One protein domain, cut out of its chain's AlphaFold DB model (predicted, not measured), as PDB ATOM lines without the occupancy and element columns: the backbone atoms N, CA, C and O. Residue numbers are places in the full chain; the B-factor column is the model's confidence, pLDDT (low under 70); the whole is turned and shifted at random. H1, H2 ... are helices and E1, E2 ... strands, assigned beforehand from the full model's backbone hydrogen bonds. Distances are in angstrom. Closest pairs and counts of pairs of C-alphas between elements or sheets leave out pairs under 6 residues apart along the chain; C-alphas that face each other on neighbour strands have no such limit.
ATOM      1  N   LEU A   3      -1.450  30.744 -58.129       74.31
ATOM      2  CA  LEU A   3      -1.228  32.171 -57.905       74.31
ATOM      3  C   LEU A   3      -2.588  32.858 -57.810       74.31
ATOM      4  O   LEU A   3      -3.325  32.912 -58.796       74.31
ATOM      5  N   SER A   4      -2.912  33.345 -56.614       78.50
ATOM      6  CA  SER A   4      -4.150  34.072 -56.334       78.50
ATOM      7  C   SER A   4      -3.921  35.578 -56.447       78.50
ATOM      8  O   SER A   4      -2.907  36.083 -55.967       78.50
ATOM      9  N   TYR A   5      -4.855  36.289 -57.075       81.75
ATOM     10  CA  TYR A   5      -4.826  37.739 -57.244       81.75
ATOM     11  C   TYR A   5      -5.909  38.407 -56.387       81.75
ATOM     12  O   TYR A   5      -6.994  37.866 -56.181       81.75
ATOM     13  N   HIS A   6      -5.642  39.634 -55.936       77.88
ATOM     14  CA  HIS A   6      -6.536  40.395 -55.049       77.88
ATOM     15  C   HIS A   6      -7.903  40.762 -55.653       77.88
ATOM     16  O   HIS A   6      -8.788  41.203 -54.931       77.88
ATOM     17  N   ASN A   7      -8.097  40.571 -56.957       82.81
ATOM     18  CA  ASN A   7      -9.365  40.797 -57.652       82.81
ATOM     19  C   ASN A   7     -10.232  39.528 -57.770       82.81
ATOM     20  O   ASN A   7     -11.158  39.498 -58.573       82.81
ATOM     21  N   GLY A   8      -9.926  38.478 -57.000       82.31
ATOM     22  CA  GLY A   8     -10.740  37.259 -56.932       82.31
ATOM     23  C   GLY A   8     -10.478  36.245 -58.047       82.31
ATOM     24  O   GLY A   8     -11.187  35.247 -58.141       82.31
ATOM     25  N   HIS A   9      -9.454  36.460 -58.875       85.50
ATOM     26  CA  HIS A   9      -9.024  35.490 -59.880       85.50
ATOM     27  C   HIS A   9      -7.816  34.688 -59.395       85.50
ATOM     28  O   HIS A   9      -6.933  35.212 -58.717       85.50
ATOM     29  N   ALA A  10      -7.728  33.427 -59.811       84.31
ATOM     30  CA  ALA A  10      -6.553  32.598 -59.589       84.31
ATOM     31  C   ALA A  10      -6.106  31.946 -60.895       84.31
ATOM     32  O   ALA A  10      -6.929  31.503 -61.700       84.31
ATOM     33  N   LYS A  11      -4.789  31.871 -61.099       80.06
ATOM     34  CA  LYS A  11      -4.193  31.058 -62.159       80.06
ATOM     35  C   LYS A  11      -3.710  29.745 -61.562       80.06
ATOM     36  O   LYS A  11      -2.943  29.734 -60.596       80.06
ATOM     37  N   VAL A  12      -4.164  28.646 -62.154       77.94
ATOM     38  CA  VAL A  12      -3.720  27.295 -61.813       77.94
ATOM     39  C   VAL A  12      -2.625  26.906 -62.794       77.94
ATOM     40  O   VAL A  12      -2.864  26.834 -63.996       77.94
ATOM     41  N   PHE A  13      -1.421  26.674 -62.279       78.06
ATOM     42  CA  PHE A  13      -0.287  26.230 -63.080       78.06
ATOM     43  C   PHE A  13       0.002  24.758 -62.797       78.06
ATOM     44  O   PHE A  13       0.234  24.378 -61.638       78.06
ATOM     45  N   SER A  14       0.048  23.953 -63.857       71.75
ATOM     46  CA  SER A  14       0.717  22.655 -63.839       71.75
ATOM     47  C   SER A  14       2.222  22.913 -63.792       71.75
ATOM     48  O   SER A  14       2.806  23.417 -64.749       71.75
ATOM     49  N   LEU A  15       2.867  22.625 -62.659       70.81
ATOM     50  CA  LEU A  15       4.325  22.527 -62.682       70.81
ATOM     51  C   LEU A  15       4.681  21.214 -63.384       70.81
ATOM     52  O   LEU A  15       4.099  20.185 -63.031       70.81
ATOM     53  N   PRO A  16       5.626  21.214 -64.334       63.44
ATOM     54  CA  PRO A  16       6.242  19.974 -64.766       63.44
ATOM     55  C   PRO A  16       6.998  19.374 -63.574       63.44
ATOM     56  O   PRO A  16       7.823  20.034 -62.946       63.44
ATOM     57  N   GLY A  17       6.666  18.132 -63.242       58.81
ATOM     58  CA  GLY A  17       7.239  17.403 -62.120       58.81
ATOM     59  C   GLY A  17       6.286  16.311 -61.658       58.81
ATOM     60  O   GLY A  17       5.114  16.562 -61.389       58.81
ATOM     61  N   THR A  18       6.780  15.086 -61.583       64.38
ATOM     62  CA  THR A  18       6.101  13.975 -60.919       64.38
ATOM     63  C   THR A  18       6.554  13.938 -59.465       64.38
ATOM     64  O   THR A  18       7.743  14.075 -59.177       64.38
ATOM     65  N   LEU A  19       5.614  13.751 -58.534       55.84
ATOM     66  CA  LEU A  19       5.974  13.345 -57.177       55.84
ATOM     67  C   LEU A  19       6.786  12.052 -57.290       55.84
ATOM     68  O   LEU A  19       6.372  11.130 -57.994       55.84
ATOM     69  N   SER A  20       7.951  12.005 -56.648       57.03
ATOM     70  CA  SER A  20       8.781  10.805 -56.671       57.03
ATOM     71  C   SER A  20       7.988   9.637 -56.083       57.03
ATOM     72  O   SER A  20       7.595   9.682 -54.913       57.03
ATOM     73  N   THR A  21       7.763   8.585 -56.876       57.31
ATOM     74  CA  THR A  21       7.152   7.339 -56.385       57.31
ATOM     75  C   THR A  21       8.036   6.654 -55.354       57.31
ATOM     76  O   THR A  21       7.533   5.824 -54.609       57.31
ATOM     77  N   ALA A  22       9.302   7.066 -55.212       59.09
ATOM     78  CA  ALA A  22      10.206   6.564 -54.184       59.09
ATOM     79  C   ALA A  22       9.647   6.741 -52.763       59.09
ATOM     80  O   ALA A  22       9.953   5.932 -51.899       59.09
ATOM     81  N   ILE A  23       8.799   7.747 -52.506       57.50
ATOM     82  CA  ILE A  23       8.137   7.903 -51.197       57.50
ATOM     83  C   ILE A  23       7.050   6.833 -51.014       57.50
ATOM     84  O   ILE A  23       6.919   6.264 -49.936       57.50
ATOM     85  N   ALA A  24       6.288   6.527 -52.067       54.88
ATOM     86  CA  ALA A  24       5.268   5.480 -52.037       54.88
ATOM     87  C   ALA A  24       5.890   4.075 -51.970       54.88
ATOM     88  O   ALA A  24       5.389   3.222 -51.245       54.88
ATOM     89  N   GLU A  25       7.000   3.850 -52.671       58.06
ATOM     90  CA  GLU A  25       7.758   2.597 -52.655       58.06
ATOM     91  C   GLU A  25       8.474   2.394 -51.314       58.06
ATOM     92  O   GLU A  25       8.358   1.321 -50.727       58.06
ATOM     93  N   ALA A  26       9.119   3.430 -50.766       55.44
ATOM     94  CA  ALA A  26       9.738   3.371 -49.441       55.44
ATOM     95  C   ALA A  26       8.699   3.154 -48.332       55.44
ATOM     96  O   ALA A  26       8.910   2.318 -47.457       55.44
ATOM     97  N   ASN A  27       7.548   3.838 -48.388       53.72
ATOM     98  CA  ASN A  27       6.458   3.613 -47.437       53.72
ATOM     99  C   ASN A  27       5.825   2.226 -47.609       53.72
ATOM    100  O   ASN A  27       5.538   1.568 -46.616       53.72
ATOM    101  N   GLY A  28       5.641   1.751 -48.844       56.56
ATOM    102  CA  GLY A  28       5.125   0.408 -49.115       56.56
ATOM    103  C   GLY A  28       6.046  -0.690 -48.580       56.56
ATOM    104  O   GLY A  28       5.568  -1.662 -48.000       56.56
ATOM    105  N   GLN A  29       7.362  -0.503 -48.701       53.22
ATOM    106  CA  GLN A  29       8.372  -1.417 -48.165       53.22
ATOM    107  C   GLN A  29       8.465  -1.360 -46.633       53.22
ATOM    108  O   GLN A  29       8.535  -2.410 -46.002       53.22
ATOM    109  N   LEU A  30       8.400  -0.173 -46.019       52.50
ATOM    110  CA  LEU A  30       8.361  -0.018 -44.556       52.50
ATOM    111  C   LEU A  30       7.100  -0.642 -43.940       52.50
ATOM    112  O   LEU A  30       7.200  -1.354 -42.943       52.50
ATOM    113  N   ILE A  31       5.937  -0.443 -44.568       53.75
ATOM    114  CA  ILE A  31       4.666  -1.035 -44.128       53.75
ATOM    115  C   ILE A  31       4.656  -2.561 -44.335       53.75
ATOM    116  O   ILE A  31       4.086  -3.276 -43.521       53.75
ATOM    117  N   GLN A  32       5.323  -3.095 -45.366       49.78
ATOM    118  CA  GLN A  32       5.490  -4.548 -45.529       49.78
ATOM    119  C   GLN A  32       6.506  -5.177 -44.561       49.78
ATOM    120  O   GLN A  32       6.383  -6.361 -44.250       49.78
ATOM    121  N   MET A  33       7.513  -4.427 -44.105       47.53
ATOM    122  CA  MET A  33       8.516  -4.915 -43.147       47.53
ATOM    123  C   MET A  33       7.981  -4.997 -41.713       47.53
ATOM    124  O   MET A  33       8.502  -5.773 -40.911       47.53
ATOM    125  N   GLN A  34       6.926  -4.249 -41.391       54.28
ATOM    126  CA  GLN A  34       6.162  -4.437 -40.165       54.28
ATOM    127  C   GLN A  34       5.203  -5.606 -40.389       54.28
ATOM    128  O   GLN A  34       4.131  -5.474 -40.961       54.28
ATOM    129  N   SER A  35       5.611  -6.793 -39.959       53.59
ATOM    130  CA  SER A  35       4.898  -8.067 -40.113       53.59
ATOM    131  C   SER A  35       3.521  -8.144 -39.418       53.59
ATOM    132  O   SER A  35       2.930  -9.224 -39.359       53.59
ATOM    133  N   GLY A  36       3.012  -7.024 -38.893       57.41
ATOM    134  CA  GLY A  36       1.670  -6.865 -38.349       57.41
ATOM    135  C   GLY A  36       0.831  -5.965 -39.254       57.41
ATOM    136  O   GLY A  36       1.230  -4.850 -39.578       57.41
ATOM    137  N   GLN A  37      -0.333  -6.451 -39.679       65.56
ATOM    138  CA  GLN A  37      -1.256  -5.658 -40.490       65.56
ATOM    139  C   GLN A  37      -2.208  -4.910 -39.557       65.56
ATOM    140  O   GLN A  37      -2.998  -5.529 -38.847       65.56
ATOM    141  N   LEU A  38      -2.126  -3.581 -39.558       67.75
ATOM    142  CA  LEU A  38      -3.141  -2.715 -38.965       67.75
ATOM    143  C   LEU A  38      -4.186  -2.420 -40.046       67.75
ATOM    144  O   LEU A  38      -3.860  -1.888 -41.108       67.75
ATOM    145  N   SER A  39      -5.427  -2.828 -39.807       68.38
ATOM    146  CA  SER A  39      -6.534  -2.721 -40.760       68.38
ATOM    147  C   SER A  39      -7.402  -1.482 -40.487       68.38
ATOM    148  O   SER A  39      -7.079  -0.621 -39.668       68.38
ATOM    149  N   ASN A  40      -8.492  -1.349 -41.244       77.75
ATOM    150  CA  ASN A  40      -9.392  -0.199 -41.232       77.75
ATOM    151  C   ASN A  40      -9.896   0.178 -39.825       77.75
ATOM    152  O   ASN A  40     -10.372  -0.673 -39.075       77.75
ATOM    153  N   LEU A  41      -9.900   1.484 -39.537       83.38
ATOM    154  CA  LEU A  41     -10.630   2.085 -38.418       83.38
ATOM    155  C   LEU A  41     -12.093   2.330 -38.797       83.38
ATOM    156  O   LEU A  41     -12.368   2.972 -39.814       83.38
ATOM    157  N   TYR A  42     -13.032   1.884 -37.962       86.75
ATOM    158  CA  TYR A  42     -14.455   2.163 -38.161       86.75
ATOM    159  C   TYR A  42     -15.245   2.290 -36.845       86.75
ATOM    160  O   TYR A  42     -14.952   1.592 -35.881       86.75
ATOM    161  N   PRO A  43     -16.288   3.139 -36.796       85.81
ATOM    162  CA  PRO A  43     -16.637   4.121 -37.817       85.81
ATOM    163  C   PRO A  43     -15.648   5.299 -37.822       85.81
ATOM    164  O   PRO A  43     -15.187   5.750 -36.776       85.81
ATOM    165  N   ASN A  44     -15.335   5.808 -39.013       76.75
ATOM    166  CA  ASN A  44     -14.654   7.087 -39.197       76.75
ATOM    167  C   ASN A  44     -15.481   7.925 -40.192       76.75
ATOM    168  O   ASN A  44     -15.541   7.535 -41.362       76.75
ATOM    169  N   PRO A  45     -16.155   9.020 -39.779       80.62
ATOM    170  CA  PRO A  45     -16.044   9.720 -38.490       80.62
ATOM    171  C   PRO A  45     -16.556   8.923 -37.282       80.62
ATOM    172  O   PRO A  45     -17.508   8.153 -37.389       80.62
ATOM    173  N   SER A  46     -15.922   9.118 -36.127       82.94
ATOM    174  CA  SER A  46     -16.274   8.441 -34.874       82.94
ATOM    175  C   SER A  46     -17.329   9.202 -34.071       82.94
ATOM    176  O   SER A  46     -17.390  10.426 -34.137       82.94
ATOM    177  N   ASN A  47     -18.102   8.481 -33.251       81.75
ATOM    178  CA  ASN A  47     -19.060   9.047 -32.295       81.75
ATOM    179  C   ASN A  47     -18.701   8.722 -30.827       81.75
ATOM    180  O   ASN A  47     -19.577   8.390 -30.031       81.75
ATOM    181  N   GLY A  48     -17.411   8.744 -30.478       84.00
ATOM    182  CA  GLY A  48     -16.907   8.467 -29.120       84.00
ATOM    183  C   GLY A  48     -16.138   7.148 -28.993       84.00
ATOM    184  O   GLY A  48     -15.387   6.940 -28.044       84.00
ATOM    185  N   THR A  49     -16.278   6.255 -29.968       88.75
ATOM    186  CA  THR A  49     -15.530   4.997 -30.023       88.75
ATOM    187  C   THR A  49     -15.205   4.634 -31.464       88.75
ATOM    188  O   THR A  49     -15.981   4.926 -32.382       88.75
ATOM    189  N   VAL A  50     -14.045   4.020 -31.674       90.44
ATOM    190  CA  VAL A  50     -13.659   3.406 -32.951       90.44
ATOM    191  C   VAL A  50     -13.131   2.006 -32.710       90.44
ATOM    192  O   VAL A  50     -12.474   1.746 -31.709       90.44
ATOM    193  N   THR A  51     -13.393   1.116 -33.648       89.94
ATOM    194  CA  THR A  51     -12.814  -0.217 -33.693       89.94
ATOM    195  C   THR A  51     -11.634  -0.195 -34.649       89.94
ATOM    196  O   THR A  51     -11.776   0.227 -35.798       89.94
ATOM    197  N   LEU A  52     -10.478  -0.649 -34.170       88.75
ATOM    198  CA  LEU A  52      -9.306  -0.927 -34.989       88.75
ATOM    199  C   LEU A  52      -9.131  -2.434 -35.094       88.75
ATOM    200  O   LEU A  52      -8.978  -3.109 -34.078       88.75
ATOM    201  N   GLN A  53      -9.123  -2.947 -36.318       88.75
ATOM    202  CA  GLN A  53      -8.721  -4.325 -36.570       88.75
ATOM    203  C   GLN A  53      -7.199  -4.397 -36.675       88.75
ATOM    204  O   GLN A  53      -6.567  -3.518 -37.263       88.75
ATOM    205  N   TYR A  54      -6.611  -5.445 -36.118       86.25
ATOM    206  CA  TYR A  54      -5.182  -5.690 -36.167       86.25
ATOM    207  C   TYR A  54      -4.894  -7.183 -36.286       86.25
ATOM    208  O   TYR A  54      -5.674  -8.048 -35.882       86.25
ATOM    209  N   GLN A  55      -3.729  -7.492 -36.837       85.25
ATOM    210  CA  GLN A  55      -3.199  -8.840 -36.854       85.25
ATOM    211  C   GLN A  55      -1.732  -8.807 -36.452       85.25
ATOM    212  O   GLN A  55      -0.918  -8.168 -37.118       85.25
ATOM    213  N   LEU A  56      -1.402  -9.512 -35.369       84.56
ATOM    214  CA  LEU A  56      -0.021  -9.670 -34.931       84.56
ATOM    215  C   LEU A  56       0.751 -10.627 -35.864       84.56
ATOM    216  O   LEU A  56       0.155 -11.557 -36.429       84.56
ATOM    217  N   PRO A  57       2.072 -10.428 -36.020       82.06
ATOM    218  CA  PRO A  57       2.939 -11.353 -36.739       82.06
ATOM    219  C   PRO A  57       2.860 -12.781 -36.189       82.06
ATOM    220  O   PRO A  57       2.631 -13.013 -35.002       82.06
ATOM    221  N   LYS A  58       3.125 -13.774 -37.044       77.94
ATOM    222  CA  LYS A  58       3.212 -15.172 -36.597       77.94
ATOM    223  C   LYS A  58       4.342 -15.333 -35.577       77.94
ATOM    224  O   LYS A  58       5.497 -15.100 -35.913       77.94
ATOM    225  N   GLY A  59       4.000 -15.817 -34.386       80.69
ATOM    226  CA  GLY A  59       4.954 -16.080 -33.305       80.69
ATOM    227  C   GLY A  59       5.010 -14.995 -32.230       80.69
ATOM    228  O   GLY A  59       5.602 -15.254 -31.190       80.69
ATOM    229  N   GLU A  60       4.349 -13.851 -32.436       83.88
ATOM    230  CA  GLU A  60       4.248 -12.786 -31.433       83.88
ATOM    231  C   GLU A  60       2.925 -12.917 -30.653       83.88
ATOM    232  O   GLU A  60       1.847 -12.806 -31.250       83.88
ATOM    233  N   PRO A  61       2.962 -13.213 -29.339       85.00
ATOM    234  CA  PRO A  61       1.752 -13.361 -28.531       85.00
ATOM    235  C   PRO A  61       1.151 -12.017 -28.104       85.00
ATOM    236  O   PRO A  61      -0.047 -11.945 -27.841       85.00
ATOM    237  N   GLU A  62       1.975 -10.972 -28.047       89.25
ATOM    238  CA  GLU A  62       1.631  -9.654 -27.525       89.25
ATOM    239  C   GLU A  62       2.184  -8.558 -28.441       89.25
ATOM    240  O   GLU A  62       3.165  -8.748 -29.158       89.25
ATOM    241  N   GLY A  63       1.551  -7.391 -28.403       86.06
ATOM    242  CA  GLY A  63       1.985  -6.193 -29.102       86.06
ATOM    243  C   GLY A  63       1.490  -4.935 -28.402       86.06
ATOM    244  O   GLY A  63       0.730  -4.982 -27.430       86.06
ATOM    245  N   GLU A  64       1.907  -3.782 -28.910       88.75
ATOM    246  CA  GLU A  64       1.468  -2.491 -28.394       88.75
ATOM    247  C   GLU A  64       0.975  -1.606 -29.534       88.75
ATOM    248  O   GLU A  64       1.655  -1.428 -30.542       88.75
ATOM    249  N   LEU A  65      -0.209  -1.030 -29.347       87.12
ATOM    250  CA  LEU A  65      -0.750   0.018 -30.198       87.12
ATOM    251  C   LEU A  65      -0.505   1.360 -29.513       87.12
ATOM    252  O   LEU A  65      -1.007   1.592 -28.409       87.12
ATOM    253  N   VAL A  66       0.234   2.250 -30.170       88.44
ATOM    254  CA  VAL A  66       0.568   3.573 -29.636       88.44
ATOM    255  C   VAL A  66      -0.022   4.644 -30.540       88.44
ATOM    256  O   VAL A  66       0.275   4.695 -31.725       88.44
ATOM    257  N   LEU A  67      -0.852   5.510 -29.969       88.94
ATOM    258  CA  LEU A  67      -1.443   6.648 -30.662       88.94
ATOM    259  C   LEU A  67      -0.569   7.879 -30.472       88.94
ATOM    260  O   LEU A  67      -0.259   8.252 -29.340       88.94
ATOM    261  N   TYR A  68      -0.267   8.560 -31.570       88.75
ATOM    262  CA  TYR A  68       0.488   9.806 -31.592       88.75
ATOM    263  C   TYR A  68      -0.356  10.957 -32.134       88.75
ATOM    264  O   TYR A  68      -1.189  10.773 -33.025       88.75
ATOM    265  N   ASN A  69      -0.127  12.165 -31.624       88.38
ATOM    266  CA  ASN A  69      -0.676  13.386 -32.219       88.38
ATOM    267  C   ASN A  69       0.201  13.888 -33.385       88.38
ATOM    268  O   ASN A  69       1.257  13.332 -33.685       88.38
ATOM    269  N   MET A  70      -0.207  14.986 -34.032       86.44
ATOM    270  CA  MET A  70       0.547  15.584 -35.149       86.44
ATOM    271  C   MET A  70       1.938  16.116 -34.772       86.44
ATOM    272  O   MET A  70       2.744  16.392 -35.656       86.44
ATOM    273  N   GLN A  71       2.226  16.283 -33.482       88.94
ATOM    274  CA  GLN A  71       3.541  16.678 -32.976       88.94
ATOM    275  C   GLN A  71       4.426  15.457 -32.672       88.94
ATOM    276  O   GLN A  71       5.550  15.628 -32.208       88.94
ATOM    277  N   GLY A  72       3.928  14.238 -32.911       85.12
ATOM    278  CA  GLY A  72       4.616  12.994 -32.579       85.12
ATOM    279  C   GLY A  72       4.625  12.679 -31.083       85.12
ATOM    280  O   GLY A  72       5.375  11.809 -30.653       85.12
ATOM    281  N   ALA A  73       3.821  13.373 -30.272       86.12
ATOM    282  CA  ALA A  73       3.694  13.055 -28.857       86.12
ATOM    283  C   ALA A  73       2.744  11.868 -28.672       86.12
ATOM    284  O   ALA A  73       1.672  11.831 -29.279       86.12
ATOM    285  N   GLU A  74       3.138  10.919 -27.822       90.50
ATOM    286  CA  GLU A  74       2.304   9.787 -27.426       90.50
ATOM    287  C   GLU A  74       1.090  10.280 -26.636       90.50
ATOM    288  O   GLU A  74       1.207  10.992 -25.639       90.50
ATOM    289  N   VAL A  75      -0.088   9.893 -27.108       90.56
ATOM    290  CA  VAL A  75      -1.382  10.270 -26.544       90.56
ATOM    291  C   VAL A  75      -1.943   9.126 -25.715       90.56
ATOM    292  O   VAL A  75      -2.534   9.351 -24.659       90.56
ATOM    293  N   LYS A  76      -1.786   7.889 -26.199       88.69
ATOM    294  CA  LYS A  76      -2.302   6.700 -25.521       88.69
ATOM    295  C   LYS A  76      -1.613   5.438 -26.019       88.69
ATOM    296  O   LYS A  76      -1.244   5.354 -27.186       88.69
ATOM    297  N   ARG A  77      -1.515   4.441 -25.142       89.94
ATOM    298  CA  ARG A  77      -0.940   3.129 -25.432       89.94
ATOM    299  C   ARG A  77      -1.879   2.030 -24.977       89.94
ATOM    300  O   ARG A  77      -2.399   2.076 -23.863       89.94
ATOM    301  N   TYR A  78      -2.067   1.041 -25.836       88.44
ATOM    302  CA  TYR A  78      -2.868  -0.140 -25.569       88.44
ATOM    303  C   TYR A  78      -2.010  -1.380 -25.749       88.44
ATOM    304  O   TYR A  78      -1.332  -1.527 -26.764       88.44
ATOM    305  N   LYS A  79      -2.064  -2.282 -24.772       90.00
ATOM    306  CA  LYS A  79      -1.521  -3.627 -24.932       90.00
ATOM    307  C   LYS A  79      -2.539  -4.463 -25.692       90.00
ATOM    308  O   LYS A  79      -3.715  -4.464 -25.333       90.00
ATOM    309  N   VAL A  80      -2.076  -5.120 -26.742       88.38
ATOM    310  CA  VAL A  80      -2.868  -6.013 -27.583       88.38
ATOM    311  C   VAL A  80      -2.254  -7.403 -27.550       88.38
ATOM    312  O   VAL A  80      -1.050  -7.549 -27.350       88.38
ATOM    313  N   ASP A  81      -3.078  -8.422 -27.723       88.06
ATOM    314  CA  ASP A  81      -2.651  -9.815 -27.729       88.06
ATOM    315  C   ASP A  81      -3.182 -10.519 -28.980       88.06
ATOM    316  O   ASP A  81      -3.870  -9.931 -29.809       88.06
ATOM    317  N   ASN A  82      -2.841 -11.789 -29.157       84.88
ATOM    318  CA  ASN A  82      -3.366 -12.579 -30.268       84.88
ATOM    319  C   ASN A  82      -4.747 -13.209 -29.982       84.88
ATOM    320  O   ASN A  82      -5.249 -13.968 -30.817       84.88
ATOM    321  N   THR A  83      -5.357 -12.913 -28.827       85.62
ATOM    322  CA  THR A  83      -6.668 -13.444 -28.423       85.62
ATOM    323  C   THR A  83      -7.784 -12.765 -29.209       85.62
ATOM    324  O   THR A  83      -8.739 -13.417 -29.643       85.62
ATOM    325  N   PHE A  84      -7.656 -11.455 -29.417       83.88
ATOM    326  CA  PHE A  84      -8.623 -10.640 -30.142       83.88
ATOM    327  C   PHE A  84      -8.027 -10.132 -31.456       83.88
ATOM    328  O   PHE A  84      -6.825  -9.950 -31.590       83.88
ATOM    329  N   LYS A  85      -8.886  -9.907 -32.453       84.75
ATOM    330  CA  LYS A  85      -8.489  -9.306 -33.741       84.75
ATOM    331  C   LYS A  85      -8.806  -7.818 -33.817       84.75
ATOM    332  O   LYS A  85      -8.347  -7.133 -34.720       84.75
ATOM    333  N   ASP A  86      -9.590  -7.337 -32.860       88.62
ATOM    334  CA  ASP A  86     -10.165  -6.006 -32.869       88.62
ATOM    335  C   ASP A  86      -9.941  -5.380 -31.493       88.62
ATOM    336  O   ASP A  86     -10.109  -6.041 -30.465       88.62
ATOM    337  N   ILE A  87      -9.588  -4.098 -31.468       88.88
ATOM    338  CA  ILE A  87      -9.541  -3.290 -30.253       88.88
ATOM    339  C   ILE A  87     -10.525  -2.131 -30.367       88.88
ATOM    340  O   ILE A  87     -10.601  -1.440 -31.383       88.88
ATOM    341  N   LEU A  88     -11.289  -1.924 -29.298       90.00
ATOM    342  CA  LEU A  88     -12.225  -0.819 -29.174       90.00
ATOM    343  C   LEU A  88     -11.531   0.347 -28.465       90.00
ATOM    344  O   LEU A  88     -11.145   0.263 -27.298       90.00
ATOM    345  N   LEU A  89     -11.346   1.434 -29.200       88.25
ATOM    346  CA  LEU A  89     -10.653   2.635 -28.765       88.25
ATOM    347  C   LEU A  89     -11.683   3.692 -28.363       88.25
ATOM    348  O   LEU A  89     -12.395   4.236 -29.208       88.25
ATOM    349  N   ASP A  90     -11.744   3.996 -27.070       88.12
ATOM    350  CA  ASP A  90     -12.475   5.154 -26.553       88.12
ATOM    351  C   ASP A  90     -11.708   6.446 -26.864       88.12
ATOM    352  O   ASP A  90     -10.584   6.645 -26.377       88.12
ATOM    353  N   ASN A  91     -12.328   7.303 -27.678       86.19
ATOM    354  CA  ASN A  91     -11.789   8.594 -28.093       86.19
ATOM    355  C   ASN A  91     -12.558   9.793 -27.521       86.19
ATOM    356  O   ASN A  91     -12.256  10.924 -27.891       86.19
TER     357      ASN A  91
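This is residues 3 to 91 of the 101 residues of the protein "Por_Secre_tail domain-containing protein" of Bacteroidetes bacterium CG02_land_8_20_14_3_00_31_25 (UniProt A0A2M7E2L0). A small three-strand sheet, E2, E3 and E6, and a two-strand hairpin, E4 and E5, form a loose V at one end, coming nearest to each other where E5 ends and E6 begins. From the start of E2 a long thin arm reaches away, made of the lone helix H1, a stretch of chain and a small hook at E1; in it residues 5 to 10 and 14 to 33 stick out free, and the arm makes the length. The printed part has 89 residues, with one named helix and six named strands in the order E1, H1, E2, E3, E4, E5, E6; the class is mixed, helices and strands. Both sheets are antiparallel, the larger in the order E2, E3, E6. The whole is extended, with a radius of gyration of the C-alphas of 19.8 A and spans of 60 by 33 by 23 A.

In the larger sheet, E2 is residues 37 to 42, 15.5 A long; E3 is residues 49 to 55, 19.8 A; and E6 is residues 86 to 90, 13.0 A, ending at C-alpha 90 (-12.475, 5.154, -26.553). E4 is residues 62 to 68, 19.9 A, and E5 is residues 74 to 81, 20.2 A. H1 is residues 22 to 33, 16.0 A, with C-alpha 22 at (10.206, 6.564, -54.184). E1 is residues 10 to 12, 6.4 A, beginning at C-alpha 10 (-6.553, 32.598, -59.589).

E3 is the inner strand of its sheet, and E2 and E6 are the edge strands. E2 and E3 are a hairpin, antiparallel at 160 degrees, with N 39 and O 53 within hydrogen-bond range at 2.9 A. E3 and E6 are antiparallel at 151 degrees, with N 89 and O 50 at 2.8 A. E4 and E5 are also a hairpin, antiparallel at 161 degrees, with N 63 and O 80 at 2.8 A. The closest C-alphas of E5 and E6, those of Val 80 and Ile 87, are 7.7 A apart, and the two centres are 10.2 A apart. E3 and E4 are apart. H1 is not on the sheet of E2, E3 and E6, and every O i to N i+4 pair in it is within hydrogen-bond range. E1 pairs with no named strand, but residues 10 to 11 of it pair antiparallel with residues 3 to 4. E1 is apart from H1.

The two C-alphas farthest apart, those of Asn 7 and Gly 59, are 63.5 A apart. The printed part has no cut. The links H1 to E2, E4 to E5 and E5 to E6 are tight, the others short. The mean pLDDT of the printed part is 77.4, and residues 16 to 39 are under 70; H1 has a mean of 54.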